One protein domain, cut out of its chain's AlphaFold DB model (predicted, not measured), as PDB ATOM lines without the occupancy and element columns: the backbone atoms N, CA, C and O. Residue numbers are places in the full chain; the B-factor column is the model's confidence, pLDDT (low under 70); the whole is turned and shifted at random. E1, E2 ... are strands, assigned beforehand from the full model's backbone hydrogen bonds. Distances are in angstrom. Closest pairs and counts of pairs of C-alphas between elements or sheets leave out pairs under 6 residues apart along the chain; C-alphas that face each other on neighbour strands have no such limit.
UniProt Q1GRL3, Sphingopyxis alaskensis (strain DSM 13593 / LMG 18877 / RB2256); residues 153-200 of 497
ATOM      1  N   VAL A 153       0.732 -24.456  29.702       80.44
ATOM      2  CA  VAL A 153       1.124 -25.265  28.554       80.44
ATOM      3  C   VAL A 153       2.569 -24.922  28.233       80.44
ATOM      4  O   VAL A 153       2.888 -23.780  27.892       80.44
ATOM      5  N   THR A 154       3.448 -25.915  28.334       82.62
ATOM      6  CA  THR A 154       4.845 -25.768  27.922       82.62
ATOM      7  C   THR A 154       4.941 -25.922  26.410       82.62
ATOM      8  O   THR A 154       4.632 -26.975  25.856       82.62
ATOM      9  N   LEU A 155       5.390 -24.867  25.739       79.62
ATOM     10  CA  LEU A 155       5.623 -24.829  24.302       79.62
ATOM     11  C   LEU A 155       7.115 -24.693  24.013       79.62
ATOM     12  O   LEU A 155       7.855 -24.025  24.737       79.62
ATOM     13  N   ARG A 156       7.551 -25.281  22.900       79.12
ATOM     14  CA  ARG A 156       8.902 -25.089  22.373       79.12
ATOM     15  C   ARG A 156       8.910 -23.935  21.378       79.12
ATOM     16  O   ARG A 156       8.134 -23.940  20.421       79.12
ATOM     17  N   ARG A 157       9.813 -22.972  21.557       79.44
ATOM     18  CA  ARG A 157      10.075 -21.909  20.575       79.44
ATOM     19  C   ARG A 157      11.573 -21.878  20.295       79.44
ATOM     20  O   ARG A 157      12.358 -21.414  21.110       79.44
ATOM     21  N   GLY A 158      11.962 -22.389  19.127       81.25
ATOM     22  CA  GLY A 158      13.370 -22.597  18.792       81.25
ATOM     23  C   GLY A 158      14.010 -23.672  19.679       81.25
ATOM     24  O   GLY A 158      13.501 -24.794  19.776       81.25
ATOM     25  N   ALA A 159      15.137 -23.334  20.307       75.06
ATOM     26  CA  ALA A 159      15.837 -24.221  21.235       75.06
ATOM     27  C   ALA A 159      15.252 -24.196  22.660       75.06
ATOM     28  O   ALA A 159      15.482 -25.141  23.408       75.06
ATOM     29  N   ASP A 160      14.465 -23.173  23.001       79.12
ATOM     30  CA  ASP A 160      14.033 -22.902  24.371       79.12
ATOM     31  C   ASP A 160      12.595 -23.371  24.653       79.12
ATOM     32  O   ASP A 160      11.749 -23.498  23.753       79.12
ATOM     33  N   TRP A 161      12.318 -23.597  25.938       79.25
ATOM     34  CA  TRP A 161      11.008 -23.971  26.469       79.25
ATOM     35  C   TRP A 161      10.354 -22.779  27.169       79.25
ATOM     36  O   TRP A 161      10.986 -22.098  27.973       79.25
ATOM     37  N   PHE A 162       9.073 -22.551  26.889       81.81
ATOM     38  CA  PHE A 162       8.292 -21.456  27.459       81.81
ATOM     39  C   PHE A 162       6.975 -21.982  28.007       81.81
ATOM     40  O   PHE A 162       6.308 -22.780  27.354       81.81
ATOM     41  N   ASN A 163       6.564 -21.477  29.163       84.75
ATOM     42  CA  ASN A 163       5.255 -21.768  29.729       84.75
ATOM     43  C   ASN A 163       4.284 -20.648  29.364       84.75
ATOM     44  O   ASN A 163       4.558 -19.474  29.620       84.75
ATOM     45  N   ILE A 164       3.153 -21.018  28.771       84.50
ATOM     46  CA  ILE A 164       2.025 -20.115  28.552       84.50
ATOM     47  C   ILE A 164       0.936 -20.490  29.559       84.50
ATOM     48  O   ILE A 164       0.533 -21.654  29.573       84.50
ATOM     49  N   PRO A 165       0.456 -19.560  30.399       82.88
ATOM     50  CA  PRO A 165      -0.652 -19.856  31.299       82.88
ATOM     51  C   PRO A 165      -1.931 -20.141  30.499       82.88
ATOM     52  O   PRO A 165      -2.184 -19.486  29.486       82.88
ATOM     53  N   LEU A 166      -2.762 -21.081  30.958       79.56
ATOM     54  CA  LEU A 166      -4.036 -21.415  30.308       79.56
ATOM     55  C   LEU A 166      -4.969 -20.210  30.205       79.56
ATOM     56  O   LEU A 166      -5.700 -20.102  29.230       79.56
ATOM     57  N   SER A 167      -4.883 -19.259  31.138       77.88
ATOM     58  CA  SER A 167      -5.603 -17.979  31.069       77.88
ATOM     59  C   SER A 167      -5.290 -17.126  29.828       77.88
ATOM     60  O   SER A 167      -6.078 -16.247  29.480       77.88
ATOM     61  N   ALA A 168      -4.174 -17.374  29.135       80.69
ATOM     62  CA  ALA A 168      -3.857 -16.745  27.850       80.69
ATOM     63  C   ALA A 168      -4.428 -17.512  26.638       80.69
ATOM     64  O   ALA A 168      -4.266 -17.070  25.499       80.69
ATOM     65  N   LEU A 169      -5.068 -18.660  26.867       82.25
ATOM     66  CA  LEU A 169      -5.626 -19.561  25.863       82.25
ATOM     67  C   LEU A 169      -7.136 -19.745  26.083       82.25
ATOM     68  O   LEU A 169      -7.710 -19.316  27.080       82.25
ATOM     69  N   ALA A 170      -7.784 -20.409  25.130       82.62
ATOM     70  CA  ALA A 170      -9.109 -20.973  25.340       82.62
ATOM     71  C   ALA A 170      -8.964 -22.291  26.105       82.62
ATOM     72  O   ALA A 170      -8.303 -23.207  25.608       82.62
ATOM     73  N   PHE A 171      -9.566 -22.404  27.286       80.50
ATOM     74  CA  PHE A 171      -9.475 -23.621  28.095       80.50
ATOM     75  C   PHE A 171     -10.834 -24.036  28.663       80.50
ATOM     76  O   PHE A 171     -11.772 -23.236  28.734       80.50
ATOM     77  N   ARG A 172     -10.929 -25.319  29.024       84.88
ATOM     78  CA  ARG A 172     -12.089 -25.910  29.690       84.88
ATOM     79  C   ARG A 172     -11.804 -26.008  31.186       84.88
ATOM     80  O   ARG A 172     -10.836 -26.661  31.578       84.88
ATOM     81  N   ASP A 173     -12.620 -25.344  31.993       83.25
ATOM     82  CA  ASP A 173     -12.472 -25.346  33.449       83.25
ATOM     83  C   ASP A 173     -12.932 -26.675  34.085       83.25
ATOM     84  O   ASP A 173     -13.403 -27.593  33.403       83.25
ATOM     85  N   ALA A 174     -12.791 -26.784  35.410       82.44
ATOM     86  CA  ALA A 174     -13.186 -27.963  36.184       82.44
ATOM     87  C   ALA A 174     -14.685 -28.295  36.103       82.44
ATOM     88  O   ALA A 174     -15.060 -29.462  36.209       82.44
ATOM     89  N   ASP A 175     -15.527 -27.295  35.851       84.31
ATOM     90  CA  ASP A 175     -16.973 -27.455  35.687       84.31
ATOM     91  C   ASP A 175     -17.364 -27.745  34.224       84.31
ATOM     92  O   ASP A 175     -18.545 -27.872  33.885       84.31
ATOM     93  N   GLY A 176     -16.378 -27.855  33.331       85.25
ATOM     94  CA  GLY A 176     -16.559 -28.186  31.930       85.25
ATOM     95  C   GLY A 176     -16.913 -27.005  31.023       85.25
ATOM     96  O   GLY A 176     -17.315 -27.257  29.882       85.25
ATOM     97  N   ARG A 177     -16.774 -25.759  31.492       87.62
ATOM     98  CA  ARG A 177     -17.088 -24.518  30.766       87.62
ATOM     99  C   ARG A 177     -15.893 -24.016  29.958       87.62
ATOM    100  O   ARG A 177     -14.754 -24.112  30.400       87.62
ATOM    101  N   TYR A 178     -16.159 -23.444  28.789       87.88
ATOM    102  CA  TYR A 178     -15.165 -22.861  27.892       87.88
ATOM    103  C   TYR A 178     -14.991 -21.367  28.170       87.88
ATOM    104  O   TYR A 178     -15.921 -20.576  27.962       87.88
ATOM    105  N   ILE A 179     -13.792 -20.992  28.612       84.62
ATOM    106  CA  ILE A 179     -13.452 -19.634  29.048       84.62
ATOM    107  C   ILE A 179     -12.434 -19.011  28.093       84.62
ATOM    108  O   ILE A 179     -11.443 -19.642  27.720       84.62
ATOM    109  N   PHE A 180     -12.687 -17.757  27.715       87.12
ATOM    110  CA  PHE A 180     -11.804 -16.948  26.878       87.12
ATOM    111  C   PHE A 180     -11.550 -15.592  27.544       87.12
ATOM    112  O   PHE A 180     -12.488 -14.841  27.833       87.12
ATOM    113  N   GLY A 181     -10.274 -15.261  27.750       83.62
ATOM    114  CA  GLY A 181      -9.867 -14.018  28.402       83.62
ATOM    115  C   GLY A 181     -10.219 -13.995  29.892       83.62
ATOM    116  O   GLY A 181     -10.105 -15.001  30.586       83.62
ATOM    117  N   ALA A 182     -10.658 -12.841  30.394       80.56
ATOM    118  CA  ALA A 182     -10.941 -12.617  31.817       80.56
ATOM    119  C   ALA A 182     -12.398 -12.955  32.203       80.56
ATOM    120  O   ALA A 182     -12.994 -12.296  33.057       80.56
ATOM    121  N   ALA A 183     -13.012 -13.931  31.530       82.88
ATOM    122  CA  ALA A 183     -14.407 -14.299  31.747       82.88
ATOM    123  C   ALA A 183     -14.616 -15.045  33.073       82.88
ATOM    124  O   ALA A 183     -13.884 -15.968  33.413       82.88
ATOM    125  N   VAL A 184     -15.675 -14.672  33.799       82.38
ATOM    126  CA  VAL A 184     -16.144 -15.419  34.976       82.38
ATOM    127  C   VAL A 184     -16.904 -16.665  34.495       82.38
ATOM    128  O   VAL A 184     -17.757 -16.536  33.610       82.38
ATOM    129  N   PRO A 185     -16.653 -17.864  35.043       77.00
ATOM    130  CA  PRO A 185     -17.235 -19.113  34.554       77.00
ATOM    131  C   PRO A 185     -18.710 -19.281  34.959       77.00
ATOM    132  O   PRO A 185     -19.055 -20.087  35.814       77.00
ATOM    133  N   ASN A 186     -19.606 -18.510  34.338       84.56
ATOM    134  CA  ASN A 186     -21.055 -18.560  34.589       84.56
ATOM    135  C   ASN A 186     -21.845 -19.274  33.471       84.56
ATOM    136  O   ASN A 186     -22.989 -19.674  33.661       84.56
ATOM    137  N   TYR A 187     -21.238 -19.450  32.294       87.50
ATOM    138  CA  TYR A 187     -21.881 -20.028  31.111       87.50
ATOM    139  C   TYR A 187     -20.977 -21.077  30.472       87.50
ATOM    140  O   TYR A 187     -19.759 -20.994  30.601       87.50
ATOM    141  N   LEU A 188     -21.563 -22.041  29.750       88.50
ATOM    142  CA  LEU A 188     -20.805 -23.091  29.057       88.50
ATOM    143  C   LEU A 188     -19.790 -22.517  28.055       88.50
ATOM    144  O   LEU A 188     -18.746 -23.117  27.852       88.50
ATOM    145  N   PHE A 189     -20.084 -21.370  27.448       89.31
ATOM    146  CA  PHE A 189     -19.168 -20.615  26.600       89.31
ATOM    147  C   PHE A 189     -19.216 -19.150  27.034       89.31
ATOM    148  O   PHE A 189     -20.291 -18.545  26.997       89.31
ATOM    149  N   ASN A 190     -18.086 -18.592  27.472       87.25
ATOM    150  CA  ASN A 190     -18.014 -17.200  27.910       87.25
ATOM    151  C   ASN A 190     -16.737 -16.507  27.416       87.25
ATOM    152  O   ASN A 190     -15.630 -17.024  27.575       87.25
ATOM    153  N   VAL A 191     -16.901 -15.309  26.857       89.62
ATOM    154  CA  VAL A 191     -15.822 -14.480  26.312       89.62
ATOM    155  C   VAL A 191     -15.872 -13.126  26.998       89.62
ATOM    156  O   VAL A 191     -16.892 -12.440  26.926       89.62
ATOM    157  N   ALA A 192     -14.781 -12.718  27.648       88.06
ATOM    158  CA  ALA A 192     -14.721 -11.407  28.284       88.06
ATOM    159  C   ALA A 192     -13.336 -10.768  28.196       88.06
ATOM    160  O   ALA A 192     -12.299 -11.394  28.420       88.06
ATOM    161  N   ILE A 193     -13.348  -9.466  27.931       89.38
ATOM    162  CA  ILE A 193     -12.180  -8.593  27.937       89.38
ATOM    163  C   ILE A 193     -12.625  -7.192  28.367       89.38
ATOM    164  O   ILE A 193     -13.748  -6.772  28.084       89.38
ATOM    165  N   ALA A 194     -11.764  -6.464  29.076       91.62
ATOM    166  CA  ALA A 194     -12.076  -5.116  29.534       91.62
ATOM    167  C   ALA A 194     -11.980  -4.106  28.377       91.62
ATOM    168  O   ALA A 194     -10.918  -3.947  27.782       91.62
ATOM    169  N   ASN A 195     -13.087  -3.408  28.100       91.19
ATOM    170  CA  ASN A 195     -13.188  -2.298  27.142       91.19
ATOM    171  C   ASN A 195     -12.528  -2.566  25.768       91.19
ATOM    172  O   ASN A 195     -11.618  -1.830  25.369       91.19
ATOM    173  N   PRO A 196     -12.952  -3.609  25.029       93.06
ATOM    174  CA  PRO A 196     -12.428  -3.838  23.690       93.06
ATOM    175  C   PRO A 196     -12.768  -2.654  22.777       93.06
ATOM    176  O   PRO A 196     -13.773  -1.963  22.968       93.06
ATOM    177  N   ALA A 197     -11.945  -2.425  21.753       94.94
ATOM    178  CA  ALA A 197     -12.178  -1.352  20.792       94.94
ATOM    179  C   ALA A 197     -13.595  -1.454  20.197       94.94
ATOM    180  O   ALA A 197     -13.989  -2.494  19.672       94.94
ATOM    181  N   ARG A 198     -14.368  -0.362  20.294       95.69
ATOM    182  CA  ARG A 198     -15.779  -0.285  19.855       95.69
ATOM    183  C   ARG A 198     -16.715  -1.315  20.512       95.69
ATOM    184  O   ARG A 198     -17.816  -1.521  20.014       95.69
ATOM    185  N   GLY A 199     -16.307  -1.950  21.611       95.00
ATOM    186  CA  GLY A 199     -17.119  -2.944  22.313       95.00
ATOM    187  C   GLY A 199     -17.242  -4.297  21.601       95.00
ATOM    188  O   GLY A 199     -18.102  -5.087  21.974       95.00
ATOM    189  N   ILE A 200     -16.427  -4.583  20.579       94.50
ATOM    190  CA  ILE A 200     -16.526  -5.824  19.793       94.50
ATOM    191  C   ILE A 200     -15.799  -6.961  20.526       94.50
ATOM    192  O   ILE A 200     -14.586  -6.894  20.712       94.50
TER     193      ILE A 200
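What this domain is: This is residues 153 to 200 of the 497 residues of a protein of Sphingopyxis alaskensis (strain DSM 13593 / LMG 18877 / RB2256) (UniProt Q1GRL3). With little regular structure, this is a flat, loose model: a strand hairpin, E1 and E2, at one end and two parallel strands side by side, E3 and E4, farther along. The hairpin's tip, residues 156 to 161, and the tail, residues 195 to 200, stick out. The printed part has 48 residues, 19 of them in four named strands, class all strand, with no named helix. The radius of gyration of the C-alphas is 13.7 A, the spans 38 by 30 by 10 A.

How they stand to each other: E1, residues 153 to 157, and E2, residues 160 to 165, form an antiparallel hairpin at 146 degrees; N 155 and O 162, 2.8 A apart, are within hydrogen-bond range. Residues 171 to 172 pair antiparallel with residues 178 to 179 of E3, residues 178 to 181. E4, residues 189 to 192, is parallel to E3 at 8 degrees, with N 190 and O 178 within hydrogen-bond range at 3.0 A. E1 and E2 are apart from E3 and E4.

Where its parts are: E1, 12.5 A long, begins at C-alpha 153 (1.124, -25.265, 28.554). E2 measures 16.5 A, E3 10.3 A. E4, 10.4 A, ends at C-alpha 192 (-14.721, -11.407, 28.284).

The domain as a whole: The C-alphas farthest apart, of Ala 159 and Arg 198, are 39.7 A apart. The E2 to E3 link is long. The printed part has no cut; no printed residue is under 70 in pLDDT.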